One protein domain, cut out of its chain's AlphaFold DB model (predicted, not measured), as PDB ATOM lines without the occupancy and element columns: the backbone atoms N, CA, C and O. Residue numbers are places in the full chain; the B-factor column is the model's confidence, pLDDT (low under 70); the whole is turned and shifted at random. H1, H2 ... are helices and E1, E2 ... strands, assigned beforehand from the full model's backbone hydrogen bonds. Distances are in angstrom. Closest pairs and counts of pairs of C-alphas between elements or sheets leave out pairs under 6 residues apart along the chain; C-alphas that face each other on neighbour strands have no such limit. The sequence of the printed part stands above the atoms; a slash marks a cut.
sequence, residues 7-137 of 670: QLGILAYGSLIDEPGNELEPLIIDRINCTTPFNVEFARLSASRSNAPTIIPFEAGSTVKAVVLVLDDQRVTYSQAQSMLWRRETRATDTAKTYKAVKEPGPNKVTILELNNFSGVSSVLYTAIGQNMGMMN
ATOM      1  N   GLN A   7     556.378 386.202 332.528       90.31
ATOM      2  CA  GLN A   7     556.915 387.220 331.612       90.31
ATOM      3  C   GLN A   7     555.944 388.363 331.306       90.31
ATOM      4  O   GLN A   7     556.368 389.515 331.255       90.31
ATOM      5  N   LEU A   8     554.655 388.075 331.104       94.75
ATOM      6  CA  LEU A   8     553.695 389.048 330.579       94.75
ATOM      7  C   LEU A   8     552.396 389.077 331.390       94.75
ATOM      8  O   LEU A   8     551.832 388.038 331.729       94.75
ATOM      9  N   GLY A   9     551.882 390.276 331.658       96.06
ATOM     10  CA  GLY A   9     550.588 390.456 332.308       96.06
ATOM     11  C   GLY A   9     549.888 391.761 331.945       96.06
ATOM     12  O   GLY A   9     550.462 392.640 331.303       96.06
ATOM     13  N   ILE A  10     548.633 391.895 332.372       96.94
ATOM     14  CA  ILE A  10     547.814 393.105 332.223       96.94
ATOM     15  C   ILE A  10     547.337 393.565 333.600       96.94
ATOM     16  O   ILE A  10     546.688 392.804 334.314       96.94
ATOM     17  N   LEU A  11     547.614 394.813 333.974       96.69
ATOM     18  CA  LEU A  11     547.101 395.403 335.208       96.69
ATOM     19  C   LEU A  11     545.647 395.849 335.014       96.69
ATOM     20  O   LEU A  11     545.362 396.823 334.318       96.69
ATOM     21  N   ALA A  12     544.731 395.165 335.690       94.19
ATOM     22  CA  ALA A  12     543.314 395.476 335.732       94.19
ATOM     23  C   ALA A  12     542.948 396.185 337.049       94.19
ATOM     24  O   ALA A  12     543.106 395.633 338.136       94.19
ATOM     25  N   TYR A  13     542.424 397.410 336.952       92.00
ATOM     26  CA  TYR A  13     541.963 398.238 338.086       92.00
ATOM     27  C   TYR A  13     540.562 398.826 337.840       92.00
ATOM     28  O   TYR A  13     540.218 399.919 338.285       92.00
ATOM     29  N   GLY A  14     539.749 398.100 337.075       88.75
ATOM     30  CA  GLY A  14     538.413 398.506 336.652       88.75
ATOM     31  C   GLY A  14     537.657 397.324 336.050       88.75
ATOM     32  O   GLY A  14     537.834 396.194 336.492       88.75
ATOM     33  N   SER A  15     536.862 397.555 334.999       86.94
ATOM     34  CA  SER A  15     536.015 396.502 334.405       86.94
ATOM     35  C   SER A  15     536.789 395.317 333.822       86.94
ATOM     36  O   SER A  15     536.204 394.257 333.658       86.94
ATOM     37  N   LEU A  16     538.087 395.466 333.534       91.25
ATOM     38  CA  LEU A  16     538.945 394.355 333.106       91.25
ATOM     39  C   LEU A  16     539.094 393.255 334.168       91.25
ATOM     40  O   LEU A  16     539.477 392.148 333.813       91.25
ATOM     41  N   ILE A  17     538.820 393.534 335.448       91.25
ATOM     42  CA  ILE A  17     538.897 392.512 336.503       91.25
ATOM     43  C   ILE A  17     537.804 391.460 336.284       91.25
ATOM     44  O   ILE A  17     538.109 390.268 336.256       91.25
ATOM     45  N   ASP A  18     536.565 391.907 336.080       87.31
ATOM     46  CA  ASP A  18     535.401 391.031 335.913       87.31
ATOM     47  C   ASP A  18     535.201 390.601 334.449       87.31
ATOM     48  O   ASP A  18     534.740 389.496 334.183       87.31
ATOM     49  N   GLU A  19     535.566 391.461 333.490       88.38
ATOM     50  CA  GLU A  19     535.373 391.238 332.053       88.38
ATOM     51  C   GLU A  19     536.643 391.536 331.219       88.38
ATOM     52  O   GLU A  19     536.683 392.525 330.468       88.38
ATOM     53  N   PRO A  20     537.686 390.689 331.272       89.44
ATOM     54  CA  PRO A  20     538.853 390.784 330.384       89.44
ATOM     55  C   PRO A  20     538.499 390.785 328.888       89.44
ATOM     56  O   PRO A  20     539.126 391.487 328.095       89.44
ATOM     57  N   GLY A  21     537.426 390.085 328.510       89.25
ATOM     58  CA  GLY A  21     536.893 390.025 327.147       89.25
ATOM     59  C   GLY A  21     537.437 388.850 326.332       89.25
ATOM     60  O   GLY A  21     538.441 388.241 326.686       89.25
ATOM     61  N   ASN A  22     536.769 388.541 325.218       90.25
ATOM     62  CA  ASN A  22     536.931 387.271 324.492       90.25
ATOM     63  C   ASN A  22     538.351 386.983 323.976       90.25
ATOM     64  O   ASN A  22     538.708 385.819 323.835       90.25
ATOM     65  N   GLU A  23     539.146 388.015 323.666       92.75
ATOM     66  CA  GLU A  23     540.528 387.825 323.203       92.75
ATOM     67  C   GLU A  23     541.496 387.531 324.355       92.75
ATOM     68  O   GLU A  23     542.412 386.730 324.193       92.75
ATOM     69  N   LEU A  24     541.299 388.177 325.508       93.25
ATOM     70  CA  LEU A  24     542.214 388.081 326.645       93.25
ATOM     71  C   LEU A  24     541.854 386.918 327.569       93.25
ATOM     72  O   LEU A  24     542.757 386.219 328.009       93.25
ATOM     73  N   GLU A  25     540.564 386.676 327.831       94.44
ATOM     74  CA  GLU A  25     540.097 385.653 328.782       94.44
ATOM     75  C   GLU A  25     540.750 384.274 328.575       94.44
ATOM     76  O   GLU A  25     541.277 383.725 329.541       94.44
ATOM     77  N   PRO A  26     540.819 383.715 327.347       95.06
ATOM     78  CA  PRO A  26     541.379 382.378 327.131       95.06
ATOM     79  C   PRO A  26     542.901 382.300 327.331       95.06
ATOM     80  O   PRO A  26     543.469 381.203 327.336       95.06
ATOM     81  N   LEU A  27     543.573 383.452 327.416       95.31
ATOM     82  CA  LEU A  27     545.022 383.585 327.555       95.31
ATOM     83  C   LEU A  27     545.453 383.813 329.007       95.31
ATOM     84  O   LEU A  27     546.648 383.736 329.285       95.31
ATOM     85  N   ILE A  28     544.513 384.079 329.919       96.00
ATOM     86  CA  ILE A  28     544.813 384.315 331.332       96.00
ATOM     87  C   ILE A  28     545.108 382.978 332.014       96.00
ATOM     88  O   ILE A  28     544.262 382.087 332.035       96.00
ATOM     89  N   ILE A  29     546.305 382.852 332.589       95.81
ATOM     90  CA  ILE A  29     546.765 381.642 333.292       95.81
ATOM     91  C   ILE A  29     546.833 381.817 334.810       95.81
ATOM     92  O   ILE A  29     546.815 380.822 335.528       95.81
ATOM     93  N   ASP A  30     546.890 383.058 335.302       95.06
ATOM     94  CA  ASP A  30     546.888 383.370 336.734       95.06
ATOM     95  C   ASP A  30     546.388 384.807 337.002       95.06
ATOM     96  O   ASP A  30     546.313 385.642 336.094       95.06
ATOM     97  N   ARG A  31     546.020 385.106 338.253       95.81
ATOM     98  CA  ARG A  31     545.532 386.415 338.713       95.81
ATOM     99  C   ARG A  31     546.211 386.815 340.022       95.81
ATOM    100  O   ARG A  31     545.903 386.279 341.084       95.81
ATOM    101  N   ILE A  32     547.085 387.821 339.964       95.69
ATOM    102  CA  ILE A  32     547.876 388.278 341.115       95.69
ATOM    103  C   ILE A  32     547.257 389.548 341.707       95.69
ATOM    104  O   ILE A  32     547.227 390.600 341.064       95.69
ATOM    105  N   ASN A  33     546.781 389.471 342.951       95.75
ATOM    106  CA  ASN A  33     546.277 390.637 343.680       95.75
ATOM    107  C   ASN A  33     547.411 391.626 343.982       95.75
ATOM    108  O   ASN A  33     548.458 391.244 344.500       95.75
ATOM    109  N   CYS A  34     547.181 392.907 343.708       95.00
ATOM    110  CA  CYS A  34     548.151 393.976 343.925       95.00
ATOM    111  C   CYS A  34     547.451 395.315 344.217       95.00
ATOM    112  O   CYS A  34     546.231 395.392 344.389       95.00
ATOM    113  N   THR A  35     548.236 396.388 344.279       95.75
ATOM    114  CA  THR A  35     547.750 397.770 344.308       95.75
ATOM    115  C   THR A  35     548.288 398.529 343.110       95.75
ATOM    116  O   THR A  35     549.431 398.306 342.721       95.75
ATOM    117  N   THR A  36     547.515 399.452 342.540       95.31
ATOM    118  CA  THR A  36     548.012 400.298 341.447       95.31
ATOM    119  C   THR A  36     549.267 401.067 341.889       95.31
ATOM    120  O   THR A  36     549.284 401.615 342.993       95.31
ATOM    121  N   PRO A  37     550.319 401.154 341.054       94.00
ATOM    122  CA  PRO A  37     551.521 401.926 341.385       94.00
ATOM    123  C   PRO A  37     551.330 403.438 341.174       94.00
ATOM    124  O   PRO A  37     552.231 404.226 341.437       94.00
ATOM    125  N   PHE A  38     550.161 403.838 340.679       94.12
ATOM    126  CA  PHE A  38     549.750 405.215 340.448       94.12
ATOM    127  C   PHE A  38     548.370 405.464 341.058       94.12
ATOM    128  O   PHE A  38     547.603 404.533 341.334       94.12
ATOM    129  N   ASN A  39     548.051 406.742 341.234       95.31
ATOM    130  CA  ASN A  39     546.752 407.182 341.717       95.31
ATOM    131  C   ASN A  39     545.685 407.068 340.624       95.31
ATOM    132  O   ASN A  39     545.945 407.364 339.456       95.31
ATOM    133  N   VAL A  40     544.476 406.668 341.011       94.56
ATOM    134  CA  VAL A  40     543.304 406.619 340.132       94.56
ATOM    135  C   VAL A  40     542.101 407.305 340.776       94.56
ATOM    136  O   VAL A  40     542.013 407.410 342.001       94.56
ATOM    137  N   GLU A  41     541.171 407.778 339.948       95.19
ATOM    138  CA  GLU A  41     539.918 408.410 340.384       95.19
ATOM    139  C   GLU A  41     538.832 408.288 339.300       95.19
ATOM    140  O   GLU A  41     539.140 408.118 338.114       95.19
ATOM    141  N   PHE A  42     537.559 408.417 339.688       94.12
ATOM    142  CA  PHE A  42     536.415 408.621 338.797       94.12
ATOM    143  C   PHE A  42     536.475 409.999 338.114       94.12
ATOM    144  O   PHE A  42     535.695 410.895 338.414       94.12
ATOM    145  N   ALA A  43     537.412 410.184 337.186       91.56
ATOM    146  CA  ALA A  43     537.705 411.484 336.572       91.56
ATOM    147  C   ALA A  43     537.320 411.578 335.081       91.56
ATOM    148  O   ALA A  43     537.673 412.547 334.395       91.56
ATOM    149  N   ARG A  44     536.611 410.571 334.551       91.00
ATOM    150  CA  ARG A  44     536.228 410.513 333.135       91.00
ATOM    151  C   ARG A  44     534.798 410.027 332.917       91.00
ATOM    152  O   ARG A  44     534.421 408.979 333.430       91.00
ATOM    153  N   LEU A  45     534.050 410.720 332.062       90.06
ATOM    154  CA  LEU A  45     532.766 410.280 331.513       90.06
ATOM    155  C   LEU A  45     532.980 409.473 330.230       90.06
ATOM    156  O   LEU A  45     533.670 409.915 329.307       90.06
ATOM    157  N   SER A  46     532.364 408.296 330.158       88.44
ATOM    158  CA  SER A  46     532.457 407.396 329.010       88.44
ATOM    159  C   SER A  46     531.241 407.524 328.090       88.44
ATOM    160  O   SER A  46     530.163 407.026 328.413       88.44
ATOM    161  N   ALA A  47     531.423 408.096 326.896       84.50
ATOM    162  CA  ALA A  47     530.356 408.235 325.894       84.50
ATOM    163  C   ALA A  47     529.698 406.890 325.525       84.50
ATOM    164  O   ALA A  47     528.477 406.790 325.455       84.50
ATOM    165  N   SER A  48     530.491 405.817 325.404       84.88
ATOM    166  CA  SER A  48     530.012 404.449 325.113       84.88
ATOM    167  C   SER A  48     529.290 403.763 326.284       84.88
ATOM    168  O   SER A  48     528.923 402.589 326.196       84.88
ATOM    169  N   ARG A  49     529.154 404.467 327.411       89.31
ATOM    170  CA  ARG A  49     528.417 404.061 328.614       89.31
ATOM    171  C   ARG A  49     527.414 405.151 329.005       89.31
ATOM    172  O   ARG A  49     527.218 405.415 330.184       89.31
ATOM    173  N   SER A  50     526.854 405.850 328.016       90.62
ATOM    174  CA  SER A  50     525.899 406.948 328.220       90.62
ATOM    175  C   SER A  50     526.409 408.001 329.217       90.62
ATOM    176  O   SER A  50     525.676 408.452 330.092       90.62
ATOM    177  N   ASN A  51     527.690 408.371 329.083       91.25
ATOM    178  CA  ASN A  51     528.427 409.286 329.961       91.25
ATOM    179  C   ASN A  51     528.548 408.824 331.423       91.25
ATOM    180  O   ASN A  51     528.680 409.652 332.318       91.25
ATOM    181  N   ALA A  52     528.559 407.515 331.683       93.12
ATOM    182  CA  ALA A  52     528.874 406.980 333.004       93.12
ATOM    183  C   ALA A  52     530.282 407.409 333.469       93.12
ATOM    184  O   ALA A  52     531.225 407.345 332.665       93.12
ATOM    185  N   PRO A  53     530.459 407.775 334.752       94.56
ATOM    186  CA  PRO A  53     531.780 407.975 335.330       94.56
ATOM    187  C   PRO A  53     532.613 406.690 335.370       94.56
ATOM    188  O   PRO A  53     532.113 405.615 335.700       94.56
ATOM    189  N   THR A  54     533.902 406.809 335.061       93.19
ATOM    190  CA  THR A  54     534.859 405.698 334.962       93.19
ATOM    191  C   THR A  54     536.181 406.031 335.643       93.19
ATOM    192  O   THR A  54     536.566 407.201 335.712       93.19
ATOM    193  N   ILE A  55     536.861 404.997 336.149       93.38
ATOM    194  CA  ILE A  55     538.147 405.124 336.840       93.38
ATOM    195  C   ILE A  55     539.267 405.235 335.807       93.38
ATOM    196  O   ILE A  55     539.363 404.411 334.899       93.38
ATOM    197  N   ILE A  56     540.125 406.237 335.973       92.12
ATOM    198  CA  ILE A  56     541.319 406.458 335.152       92.12
ATOM    199  C   ILE A  56     542.511 406.844 336.040       92.12
ATOM    200  O   ILE A  56     542.291 407.289 337.172       92.12
ATOM    201  N   PRO A  57     543.761 406.729 335.551       91.81
ATOM    202  CA  PRO A  57     544.910 407.350 336.204       91.81
ATOM    203  C   PRO A  57     544.678 408.852 336.421       91.81
ATOM    204  O   PRO A  57     544.311 409.572 335.490       91.81
ATOM    205  N   PHE A  58     544.862 409.318 337.655       90.06
ATOM    206  CA  PHE A  58     544.577 410.694 338.056       90.06
ATOM    207  C   PHE A  58     545.438 411.098 339.257       90.06
ATOM    208  O   PHE A  58     545.332 410.497 340.323       90.06
ATOM    209  N   GLU A  59     546.271 412.133 339.102       88.12
ATOM    210  CA  GLU A  59     547.293 412.507 340.097       88.12
ATOM    211  C   GLU A  59     546.721 412.770 341.495       88.12
ATOM    212  O   GLU A  59     547.261 412.280 342.484       88.12
ATOM    213  N   ALA A  60     545.591 413.478 341.584       87.31
ATOM    214  CA  ALA A  60     544.937 413.809 342.853       87.31
ATOM    215  C   ALA A  60     544.037 412.683 343.416       87.31
ATOM    216  O   ALA A  60     543.300 412.913 344.381       87.31
ATOM    217  N   GLY A  61     544.062 411.501 342.792       90.94
ATOM    218  CA  GLY A  61     543.342 410.306 343.227       90.94
ATOM    219  C   GLY A  61     544.068 409.538 344.334       90.94
ATOM    220  O   GLY A  61     544.825 410.105 345.121       90.94
ATOM    221  N   SER A  62     543.858 408.224 344.377       92.81
ATOM    222  CA  SER A  62     544.528 407.324 345.326       92.81
ATOM    223  C   SER A  62     544.938 406.012 344.669       92.81
ATOM    224  O   SER A  62     544.326 405.583 343.691       92.81
ATOM    225  N   THR A  63     545.955 405.346 345.209       95.69
ATOM    226  CA  THR A  63     546.267 403.959 344.844       95.69
ATOM    227  C   THR A  63     545.135 403.038 345.289       95.69
ATOM    228  O   THR A  63     544.635 403.177 346.409       95.69
ATOM    229  N   VAL A  64     544.736 402.084 344.450       95.69
ATOM    230  CA  VAL A  64     543.603 401.181 344.720       95.69
ATOM    231  C   VAL A  64     543.999 399.720 344.566       95.69
ATOM    232  O   VAL A  64     545.035 399.414 343.980       95.69
ATOM    233  N   LYS A  65     543.161 398.804 345.067       95.56
ATOM    234  CA  LYS A  65     543.298 397.373 344.773       95.56
ATOM    235  C   LYS A  65     543.176 397.120 343.270       95.56
ATOM    236  O   LYS A  65     542.328 397.706 342.604       95.56
ATOM    237  N   ALA A  66     544.024 396.241 342.759       95.38
ATOM    238  CA  ALA A  66     544.088 395.859 341.358       95.38
ATOM    239  C   ALA A  66     544.477 394.380 341.230       95.38
ATOM    240  O   ALA A  66     544.874 393.737 342.205       95.38
ATOM    241  N   VAL A  67     544.378 393.849 340.018       96.44
ATOM    242  CA  VAL A  67     544.756 392.472 339.695       96.44
ATOM    243  C   VAL A  67     545.660 392.487 338.471       96.44
ATOM    244  O   VAL A  67     545.311 393.091 337.460       96.44
ATOM    245  N   VAL A  68     546.807 391.818 338.537       96.88
ATOM    246  CA  VAL A  68     547.586 391.495 337.337       96.88
ATOM    247  C   VAL A  68     547.021 390.207 336.746       96.88
ATOM    248  O   VAL A  68     547.077 389.155 337.378       96.88
ATOM    249  N   LEU A  69     546.457 390.308 335.547       96.62
ATOM    250  CA  LEU A  69     546.027 389.181 334.727       96.62
ATOM    251  C   LEU A  69     547.263 388.635 334.011       96.62
ATOM    252  O   LEU A  69     547.769 389.274 333.089       96.62
ATOM    253  N   VAL A  70     547.786 387.505 334.470       96.19
ATOM    254  CA  VAL A  70     548.990 386.891 333.903       96.19
ATOM    255  C   VAL A  70     548.619 386.181 332.610       96.19
ATOM    256  O   VAL A  70     547.690 385.372 332.602       96.19
ATOM    257  N   LEU A  71     549.333 386.485 331.527       95.69
ATOM    258  CA  LEU A  71     549.082 385.907 330.211       95.69
ATOM    259  C   LEU A  71     550.041 384.751 329.916       95.69
ATOM    260  O   LEU A  71     551.191 384.761 330.348       95.69
ATOM    261  N   ASP A  72     549.563 383.785 329.136       93.69
ATOM    262  CA  ASP A  72     550.378 382.705 328.580       93.69
ATOM    263  C   ASP A  72     551.338 383.234 327.502       93.69
ATOM    264  O   ASP A  72     550.977 383.388 326.331       93.69
ATOM    265  N   ASP A  73     552.572 383.510 327.903       86.69
ATOM    266  CA  ASP A  73     553.639 384.047 327.059       86.69
ATOM    267  C   ASP A  73     554.100 383.092 325.942       86.69
ATOM    268  O   ASP A  73     554.755 383.532 324.995       86.69
ATOM    269  N   GLN A  74     553.711 381.813 325.987       89.12
ATOM    270  CA  GLN A  74     553.922 380.870 324.886       89.12
ATOM    271  C   GLN A  74     552.870 381.030 323.784       89.12
ATOM    272  O   GLN A  74     553.133 380.711 322.622       89.12
ATOM    273  N   ARG A  75     551.673 381.523 324.131       91.62
ATOM    274  CA  ARG A  75     550.554 381.718 323.194       91.62
ATOM    275  C   ARG A  75     550.409 383.152 322.699       91.62
ATOM    276  O   ARG A  75     549.824 383.351 321.635       91.62
ATOM    277  N   VAL A  76     550.908 384.146 323.436       93.00
ATOM    278  CA  VAL A  76     550.764 385.561 323.066       93.00
ATOM    279  C   VAL A  76     552.056 386.353 323.241       93.00
ATOM    280  O   VAL A  76     552.696 386.343 324.286       93.00
ATOM    281  N   THR A  77     552.423 387.099 322.200       93.38
ATOM    282  CA  THR A  77     553.549 388.039 322.247       93.38
ATOM    283  C   THR A  77     553.142 389.375 322.872       93.38
ATOM    284  O   THR A  77     551.975 389.774 322.838       93.38
ATOM    285  N   TYR A  78     554.125 390.140 323.348       92.25
ATOM    286  CA  TYR A  78     553.924 391.486 323.894       92.25
ATOM    287  C   TYR A  78     553.101 392.410 322.968       92.25
ATOM    288  O   TYR A  78     552.123 393.022 323.395       92.25
ATOM    289  N   SER A  79     553.438 392.475 321.674       91.69
ATOM    290  CA  SER A  79     552.750 393.350 320.705       91.69
ATOM    291  C   SER A  79     551.310 392.900 320.411       91.69
ATOM    292  O   SER A  79     550.408 393.727 320.220       91.69
ATOM    293  N   GLN A  80     551.064 391.585 320.428       93.06
ATOM    294  CA  GLN A  80     549.712 391.038 320.331       93.06
ATOM    295  C   GLN A  80     548.892 391.403 321.569       93.06
ATOM    296  O   GLN A  80     547.780 391.902 321.408       93.06
ATOM    297  N   ALA A  81     549.452 391.265 322.775       93.12
ATOM    298  CA  ALA A  81     548.781 391.652 324.015       93.12
ATOM    299  C   ALA A  81     548.458 393.155 324.063       93.12
ATOM    300  O   ALA A  81     547.344 393.527 324.432       93.12
ATOM    301  N   GLN A  82     549.366 394.027 323.601       94.38
ATOM    302  CA  GLN A  82     549.085 395.463 323.452       94.38
ATOM    303  C   GLN A  82     547.894 395.719 322.522       94.38
ATOM    304  O   GLN A  82     547.013 396.519 322.834       94.38
ATOM    305  N   SER A  83     547.857 395.031 321.378       93.56
ATOM    306  CA  SER A  83     546.780 395.190 320.401       93.56
ATOM    307  C   SER A  83     545.445 394.652 320.923       93.56
ATOM    308  O   SER A  83     544.430 395.321 320.756       93.56
ATOM    309  N   MET A  84     545.445 393.504 321.607       94.00
ATOM    310  CA  MET A  84     544.259 392.922 322.249       94.00
ATOM    311  C   MET A  84     543.697 393.856 323.327       94.00
ATOM    312  O   MET A  84     542.506 394.167 323.319       94.00
ATOM    313  N   LEU A  85     544.557 394.370 324.210       93.44
ATOM    314  CA  LEU A  85     544.166 395.308 325.262       93.44
ATOM    315  C   LEU A  85     543.626 396.623 324.679       93.44
ATOM    316  O   LEU A  85     542.580 397.117 325.099       93.44
ATOM    317  N   TRP A  86     544.280 397.169 323.652       92.88
ATOM    318  CA  TRP A  86     543.800 398.368 322.966       92.88
ATOM    319  C   TRP A  86     542.443 398.153 322.282       92.88
ATOM    320  O   TRP A  86     541.551 398.999 322.406       92.88
ATOM    321  N   ARG A  87     542.249 397.022 321.590       91.88
ATOM    322  CA  ARG A  87     540.959 396.674 320.974       91.88
ATOM    323  C   ARG A  87     539.871 396.510 322.027       91.88
ATOM    324  O   ARG A  87     538.766 397.012 321.829       91.88
ATOM    325  N   ARG A  88     540.190 395.901 323.173       90.50
ATOM    326  CA  ARG A  88     539.259 395.738 324.298       90.50
ATOM    327  C   ARG A  88     538.750 397.079 324.825       90.50
ATOM    328  O   ARG A  88     537.538 397.236 324.988       90.50
ATOM    329  N   GLU A  89     539.641 398.046 325.036       87.94
ATOM    330  CA  GLU A  89     539.276 399.375 325.548       87.94
ATOM    331  C   GLU A  89     538.583 400.266 324.512       87.94
ATOM    332  O   GLU A  89     537.732 401.087 324.853       87.94
ATOM    333  N   THR A  90     538.909 400.093 323.232       85.00
ATOM    334  CA  THR A  90     538.265 400.830 322.130       85.00
ATOM    335  C   THR A  90     537.020 400.130 321.582       85.00
ATOM    336  O   THR A  90     536.317 400.703 320.750       85.00
ATOM    337  N   ARG A  91     536.723 398.912 322.060       81.81
ATOM    338  CA  ARG A  91     535.684 397.997 321.550       81.81
ATOM    339  C   ARG A  91     535.815 397.704 320.050       81.81
ATOM    340  O   ARG A  91     534.816 397.470 319.374       81.81
ATOM    341  N   ALA A  92     537.033 397.732 319.518       83.50
ATOM    342  CA  ALA A  92     537.282 397.398 318.124       83.50
ATOM    343  C   ALA A  92     537.108 395.886 317.911       83.50
ATOM    344  O   ALA A  92     537.819 395.087 318.510       83.50
ATOM    345  N   THR A  93     536.162 395.505 317.052       81.00
ATOM    346  CA  THR A  93     535.863 394.101 316.715       81.00
ATOM    347  C   THR A  93     536.735 393.554 315.588       81.00
ATOM    348  O   THR A  93     536.844 392.344 315.415       81.00
ATOM    349  N   ASP A  94     537.356 394.445 314.819       85.94
ATOM    350  CA  ASP A  94     538.264 394.099 313.734       85.94
ATOM    351  C   ASP A  94     539.638 393.708 314.294       85.94
ATOM    352  O   ASP A  94     540.436 394.562 314.698       85.94
ATOM    353  N   THR A  95     539.910 392.403 314.316       85.31
ATOM    354  CA  THR A  95     541.156 391.819 314.828       85.31
ATOM    355  C   THR A  95     542.371 392.139 313.956       85.31
ATOM    356  O   THR A  95     543.500 392.027 314.441       85.31
ATOM    357  N   ALA A  96     542.175 392.613 312.717       85.31
ATOM    358  CA  ALA A  96     543.263 393.068 311.854       85.31
ATOM    359  C   ALA A  96     543.848 394.419 312.307       85.31
ATOM    360  O   ALA A  96     544.976 394.764 311.942       85.31
ATOM    361  N   LYS A  97     543.122 395.194 313.126       88.56
ATOM    362  CA  LYS A  97     543.622 396.467 313.662       88.56
ATOM    363  C   LYS A  97     544.628 396.228 314.779       88.56
ATOM    364  O   LYS A  97     544.300 395.658 315.820       88.56
ATOM    365  N   THR A  98     545.842 396.731 314.587       89.44
ATOM    366  CA  THR A  98     546.934 396.670 315.563       89.44
ATOM    367  C   THR A  98     547.114 397.999 316.283       89.44
ATOM    368  O   THR A  98     546.856 399.074 315.730       89.44
ATOM    369  N   TYR A  99     547.565 397.932 317.537       89.38
ATOM    370  CA  TYR A  99     547.888 399.133 318.294       89.38
ATOM    371  C   TYR A  99     549.122 399.818 317.699       89.38
ATOM    372  O   TYR A  99     550.146 399.183 317.451       89.38
ATOM    373  N   LYS A 100     549.032 401.135 317.495       85.56
ATOM    374  CA  LYS A 100     550.164 401.983 317.113       85.56
ATOM    375  C   LYS A 100     550.329 403.071 318.162       85.56
ATOM    376  O   LYS A 100     549.429 403.893 318.342       85.56
ATOM    377  N   ALA A 101     551.475 403.072 318.837       80.44
ATOM    378  CA  ALA A 101     551.798 404.097 319.816       80.44
ATOM    379  C   ALA A 101     551.827 405.478 319.141       80.44
ATOM    380  O   ALA A 101     552.402 405.656 318.066       80.44
ATOM    381  N   VAL A 102     551.192 406.459 319.774       76.81
ATOM    382  CA  VAL A 102     551.179 407.851 319.317       76.81
ATOM    383  C   VAL A 102     552.070 408.635 320.271       76.81
ATOM    384  O   VAL A 102     551.871 408.537 321.477       76.81
ATOM    385  N   LYS A 103     553.038 409.400 319.746       67.25
ATOM    386  CA  LYS A 103     553.982 410.177 320.574       67.25
ATOM    387  C   LYS A 103     553.276 411.189 321.486       67.25
ATOM    388  O   LYS A 103     553.706 411.374 322.614       67.25
ATOM    389  N   GLU A 104     552.180 411.783 321.013       68.25
ATOM    390  CA  GLU A 104     551.360 412.741 321.764       68.25
ATOM    391  C   GLU A 104     549.869 412.375 321.637       68.25
ATOM    392  O   GLU A 104     549.184 412.774 320.686       68.25
ATOM    393  N   PRO A 105     549.343 411.524 322.530       68.25
ATOM    394  CA  PRO A 105     547.935 411.158 322.516       68.25
ATOM    395  C   PRO A 105     547.078 412.312 323.059       68.25
ATOM    396  O   PRO A 105     547.259 412.766 324.184       68.25
ATOM    397  N   GLY A 106     546.098 412.771 322.272       66.00
ATOM    398  CA  GLY A 106     545.066 413.691 322.765       66.00
ATOM    399  C   GLY A 106     544.192 413.061 323.868       66.00
ATOM    400  O   GLY A 106     544.193 411.838 324.033       66.00
ATOM    401  N   PRO A 107     543.358 413.846 324.580       66.31
ATOM    402  CA  PRO A 107     542.642 413.415 325.796       66.31
ATOM    403  C   PRO A 107     541.635 412.267 325.594       66.31
ATOM    404  O   PRO A 107     541.158 411.673 326.561       66.31
ATOM    405  N   ASN A 108     541.301 411.940 324.344       75.12
ATOM    406  CA  ASN A 108     540.378 410.865 323.975       75.12
ATOM    407  C   ASN A 108     541.064 409.641 323.351       75.12
ATOM    408  O   ASN A 108     540.373 408.711 322.940       75.12
ATOM    409  N   LYS A 109     542.400 409.615 323.265       82.69
ATOM    410  CA  LYS A 109     543.138 408.446 322.779       82.69
ATOM    411  C   LYS A 109     543.507 407.524 323.937       82.69
ATOM    412  O   LYS A 109     544.179 407.936 324.878       82.69
ATOM    413  N   VAL A 110     543.099 406.261 323.824       85.19
ATOM    414  CA  VAL A 110     543.583 405.182 324.692       85.19
ATOM    415  C   VAL A 110     545.052 404.917 324.373       85.19
ATOM    416  O   VAL A 110     545.415 404.704 323.213       85.19
ATOM    417  N   THR A 111     545.878 404.905 325.411       90.38
ATOM    418  CA  THR A 111     547.309 404.605 325.341       90.38
ATOM    419  C   THR A 111     547.596 403.352 326.153       90.38
ATOM    420  O   THR A 111     547.018 403.178 327.223       90.38
ATOM    421  N   ILE A 112     548.468 402.478 325.648       92.06
ATOM    422  CA  ILE A 112     548.937 401.306 326.391       92.06
ATOM    423  C   ILE A 112     550.312 401.633 326.963       92.06
ATOM    424  O   ILE A 112     551.218 402.000 326.217       92.06
ATOM    425  N   LEU A 113     550.439 401.535 328.280       92.00
ATOM    426  CA  LEU A 113     551.658 401.803 329.035       92.00
ATOM    427  C   LEU A 113     552.172 400.512 329.678       92.00
ATOM    428  O   LEU A 113     551.430 399.536 329.801       92.00
ATOM    429  N   GLU A 114     553.440 400.511 330.081       94.25
ATOM    430  CA  GLU A 114     554.130 399.342 330.628       94.25
ATOM    431  C   GLU A 114     554.741 399.641 331.998       94.25
ATOM    432  O   GLU A 114     555.320 400.705 332.228       94.25
ATOM    433  N   LEU A 115     554.630 398.665 332.895       93.81
ATOM    434  CA  LEU A 115     555.343 398.591 334.162       93.81
ATOM    435  C   LEU A 115     556.342 397.436 334.088       93.81
ATOM    436  O   LEU A 115     555.963 396.306 333.778       93.81
ATOM    437  N   ASN A 116     557.600 397.717 334.417       94.00
ATOM    438  CA  ASN A 116     558.659 396.713 334.436       94.00
ATOM    439  C   ASN A 116     558.785 396.085 335.829       94.00
ATOM    440  O   ASN A 116     558.817 396.805 336.829       94.00
ATOM    441  N   ASN A 117     558.935 394.761 335.884       92.75
ATOM    442  CA  ASN A 117     559.176 393.971 337.095       92.75
ATOM    443  C   ASN A 117     558.147 394.231 338.207       92.75
ATOM    444  O   ASN A 117     558.500 394.479 339.363       92.75
ATOM    445  N   PHE A 118     556.863 394.196 337.857       94.06
ATOM    446  CA  PHE A 118     555.771 394.530 338.765       94.06
ATOM    447  C   PHE A 118     555.034 393.275 339.251       94.06
ATOM    448  O   PHE A 118     554.595 392.451 338.455       94.06
ATOM    449  N   SER A 119     554.879 393.134 340.573       90.56
ATOM    450  CA  SER A 119     554.168 392.012 341.219       90.56
ATOM    451  C   SER A 119     554.630 390.611 340.767       90.56
ATOM    452  O   SER A 119     553.820 389.698 340.657       90.56
ATOM    453  N   GLY A 120     555.932 390.437 340.503       89.81
ATOM    454  CA  GLY A 120     556.506 389.153 340.072       89.81
ATOM    455  C   GLY A 120     556.418 388.864 338.567       89.81
ATOM    456  O   GLY A 120     556.791 387.768 338.152       89.81
ATOM    457  N   VAL A 121     555.973 389.838 337.761       92.81
ATOM    458  CA  VAL A 121     555.849 389.744 336.298       92.81
ATOM    459  C   VAL A 121     556.820 390.713 335.611       92.81
ATOM    460  O   VAL A 121     556.902 391.877 336.011       92.81
ATOM    461  N   SER A 122     557.549 390.254 334.585       92.12
ATOM    462  CA  SER A 122     558.571 391.061 333.890       92.12
ATOM    463  C   SER A 122     557.986 392.309 333.218       92.12
ATOM    464  O   SER A 122     558.466 393.413 333.470       92.12
ATOM    465  N   SER A 123     556.926 392.149 332.422       94.56
ATOM    466  CA  SER A 123     556.253 393.232 331.692       94.56
ATOM    467  C   SER A 123     554.754 393.228 331.982       94.56
ATOM    468  O   SER A 123     554.052 392.267 331.662       94.56
ATOM    469  N   VAL A 124     554.237 394.315 332.560       96.00
ATOM    470  CA  VAL A 124     552.805 394.473 332.860       96.00
ATOM    471  C   VAL A 124     552.222 395.650 332.090       96.00
ATOM    472  O   VAL A 124     552.588 396.801 332.315       96.00
ATOM    473  N   LEU A 125     551.279 395.360 331.196       96.12
ATOM    474  CA  LEU A 125     550.593 396.349 330.368       96.12
ATOM    475  C   LEU A 125     549.381 396.943 331.090       96.12
ATOM    476  O   LEU A 125     548.672 396.242 331.806       96.12
ATOM    477  N   TYR A 126     549.088 398.220 330.862       94.50
ATOM    478  CA  TYR A 126     547.871 398.857 331.369       94.50
ATOM    479  C   TYR A 126     547.391 399.996 330.470       94.50
ATOM    480  O   TYR A 126     548.127 400.491 329.616       94.50
ATOM    481  N   THR A 127     546.136 400.407 330.644       91.75
ATOM    482  CA  THR A 127     545.467 401.368 329.759       91.75
ATOM    483  C   THR A 127     545.369 402.747 330.394       91.75
ATOM    484  O   THR A 127     544.811 402.922 331.468       91.75
ATOM    485  N   ALA A 128     545.859 403.775 329.711       87.94
ATOM    486  CA  ALA A 128     545.754 405.158 330.156       87.94
ATOM    487  C   ALA A 128     544.921 405.984 329.174       87.94
ATOM    488  O   ALA A 128     545.068 405.880 327.954       87.94
ATOM    489  N   ILE A 129     544.045 406.826 329.716       86.56
ATOM    490  CA  ILE A 129     543.247 407.793 328.964       86.56
ATOM    491  C   ILE A 129     543.058 409.052 329.817       86.56
ATOM    492  O   ILE A 129     542.971 408.964 331.040       86.56
ATOM    493  N   GLY A 130     543.026 410.226 329.181       83.06
ATOM    494  CA  GLY A 130     542.950 411.507 329.888       83.06
ATOM    495  C   GLY A 130     541.610 411.746 330.593       83.06
ATOM    496  O   GLY A 130     540.585 411.170 330.227       83.06
ATOM    497  N   GLN A 131     541.591 412.636 331.586       86.06
ATOM    498  CA  GLN A 131     540.345 413.125 332.194       86.06
ATOM    499  C   GLN A 131     539.534 413.991 331.217       86.06
ATOM    500  O   GLN A 131     540.094 414.621 330.322       86.06
ATOM    501  N   ASN A 132     538.216 414.061 331.413       83.62
ATOM    502  CA  ASN A 132     537.336 414.965 330.656       83.62
ATOM    503  C   ASN A 132     536.287 415.682 331.527       83.62
ATOM    504  O   ASN A 132     535.400 416.338 330.991       83.62
ATOM    505  N   MET A 133     536.383 415.569 332.857       80.06
ATOM    506  CA  MET A 133     535.429 416.193 333.782       80.06
ATOM    507  C   MET A 133     535.868 417.571 334.290       80.06
ATOM    508  O   MET A 133     535.012 418.391 334.623       80.06
ATOM    509  N   GLY A 134     537.174 417.848 334.363       79.12
ATOM    510  CA  GLY A 134     537.692 419.128 334.858       79.12
ATOM    511  C   GLY A 134     537.088 419.516 336.215       79.12
ATOM    512  O   GLY A 134     537.014 418.697 337.130       79.12
ATOM    513  N   MET A 135     536.589 420.752 336.330       74.00
ATOM    514  CA  MET A 135     535.964 421.275 337.560       74.00
ATOM    515  C   MET A 135     534.689 420.529 337.991       74.00
ATOM    516  O   MET A 135     534.226 420.701 339.117       74.00
ATOM    517  N   MET A 136     534.102 419.696 337.127       77.44
ATOM    518  CA  MET A 136     532.940 418.889 337.491       77.44
ATOM    519  C   MET A 136     533.282 417.619 338.264       77.44
ATOM    520  O   MET A 136     532.349 416.928 338.665       77.44
ATOM    521  N   ASN A 137     534.561 417.281 338.440       86.12
ATOM    522  CA  ASN A 137     534.979 416.073 339.144       86.12
ATOM    523  C   ASN A 137     534.711 416.180 340.663       86.12
ATOM    524  O   ASN A 137     535.609 416.429 341.465       86.12
TER     525      ASN A 137
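This is residues 7 to 137 of the 670 residues of an uncharacterized protein of Mucilaginibacter sp. YR332 (UniProt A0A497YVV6). A strongly twisted sheet of five strands has the one named helix, H1, packed over one face, while a small two-stranded hairpin, E3 and E4, sits off one end of this sheet. A long link without a named element, residues 91 to 110, loops out from H1 before the chain enters the edge strand E6, and residues 129 to 137 run as a tail toward the hairpin end. The printed part has 131 residues with seven named strands and one named helix, in the order E1 E2 E3 E4 E5 H1 E6 E7; the large sheet is mixed, in the order E2 E5 E1 E7 E6. The class is mixed, helices and strands, though under half of the residues, 63 of 131, are in named elements. The whole is compact, with a radius of gyration of the C-alphas of 14.3 A and spans of 46 by 32 by 29 A.

The large sheet holds E2, residues 28 to 35, E5, residues 65 to 71, E1, residues 7 to 12, E7, residues 121 to 128, and E6, residues 111 to 118. E2 and E6 are its edge strands. From edge to edge the strands' lines turn by 97 degrees. E1 and E7 are parallel neighbours at 34 degrees, with N 11 and O 125 at 2.8 A, within hydrogen-bond range. E5 and E1 are antiparallel at 143 degrees, with N 12 and O 67 at 2.8 A. E2 and E5 are antiparallel at 155 degrees, with N 68 and O 32 at 2.8 A. E6 and E7 form a hairpin, antiparallel at 153 degrees, with N 115 and O 124 at 2.8 A. H1, residues 78 to 90, is on the sheet at a height over the sheet of 7.3 A; the two form two layers, a helix on one face of a sheet. It lies over E7, with 5 of its 13 C-alphas falling on E7, and only just not over E1, on which 2 fall. On the local plane its line and that of E7 stand at 21 degrees, along the strands. The closest C-alphas of H1 and E7 are those of Gln 82 and Leu 125, 7.1 A apart. E5, H1 and E6 make a split strand-helix-strand unit, two strands of one sheet that are not neighbours, with a helix between them in the chain and E1 and E7 between them in the sheet; its crossover is right-handed. Every O i to N i+4 pair in H1 is within hydrogen-bond range. E3, residues 40 to 46, and E4, residues 52 to 57, form a second hairpin, antiparallel at 139 degrees, with N 54 and O 44 at 2.8 A. The closest C-alphas of E4 and E7 are those of Pro 57 and Ala 128, 6.5 A apart. E3 and H1 are apart, and so are E4 and H1.

E1 begins at C-alpha 7, (556.915, 387.220, 331.612), and measures 16.4 A from first to last C-alpha. E2 measures 18.9 A, E5 19.4 A, E6 18.8 A and E7 19.4 A. H1 begins at C-alpha 78, (553.924, 391.486, 323.894), and measures 18.3 A. E3 and E4 measure 15.6 A and 16.4 A. E7 ends at C-alpha 128, (545.754, 405.158, 330.156).

The two C-alphas farthest apart, those of Gln 74 and Met 135, are 46.0 A apart. The printed part has no cut. The links E1 to E2, 15 residues, and H1 to E6, 20 residues, are long. The mean pLDDT of the printed part is 89.9, and residues 103 to 107, in the link from H1 to E6, are under 70.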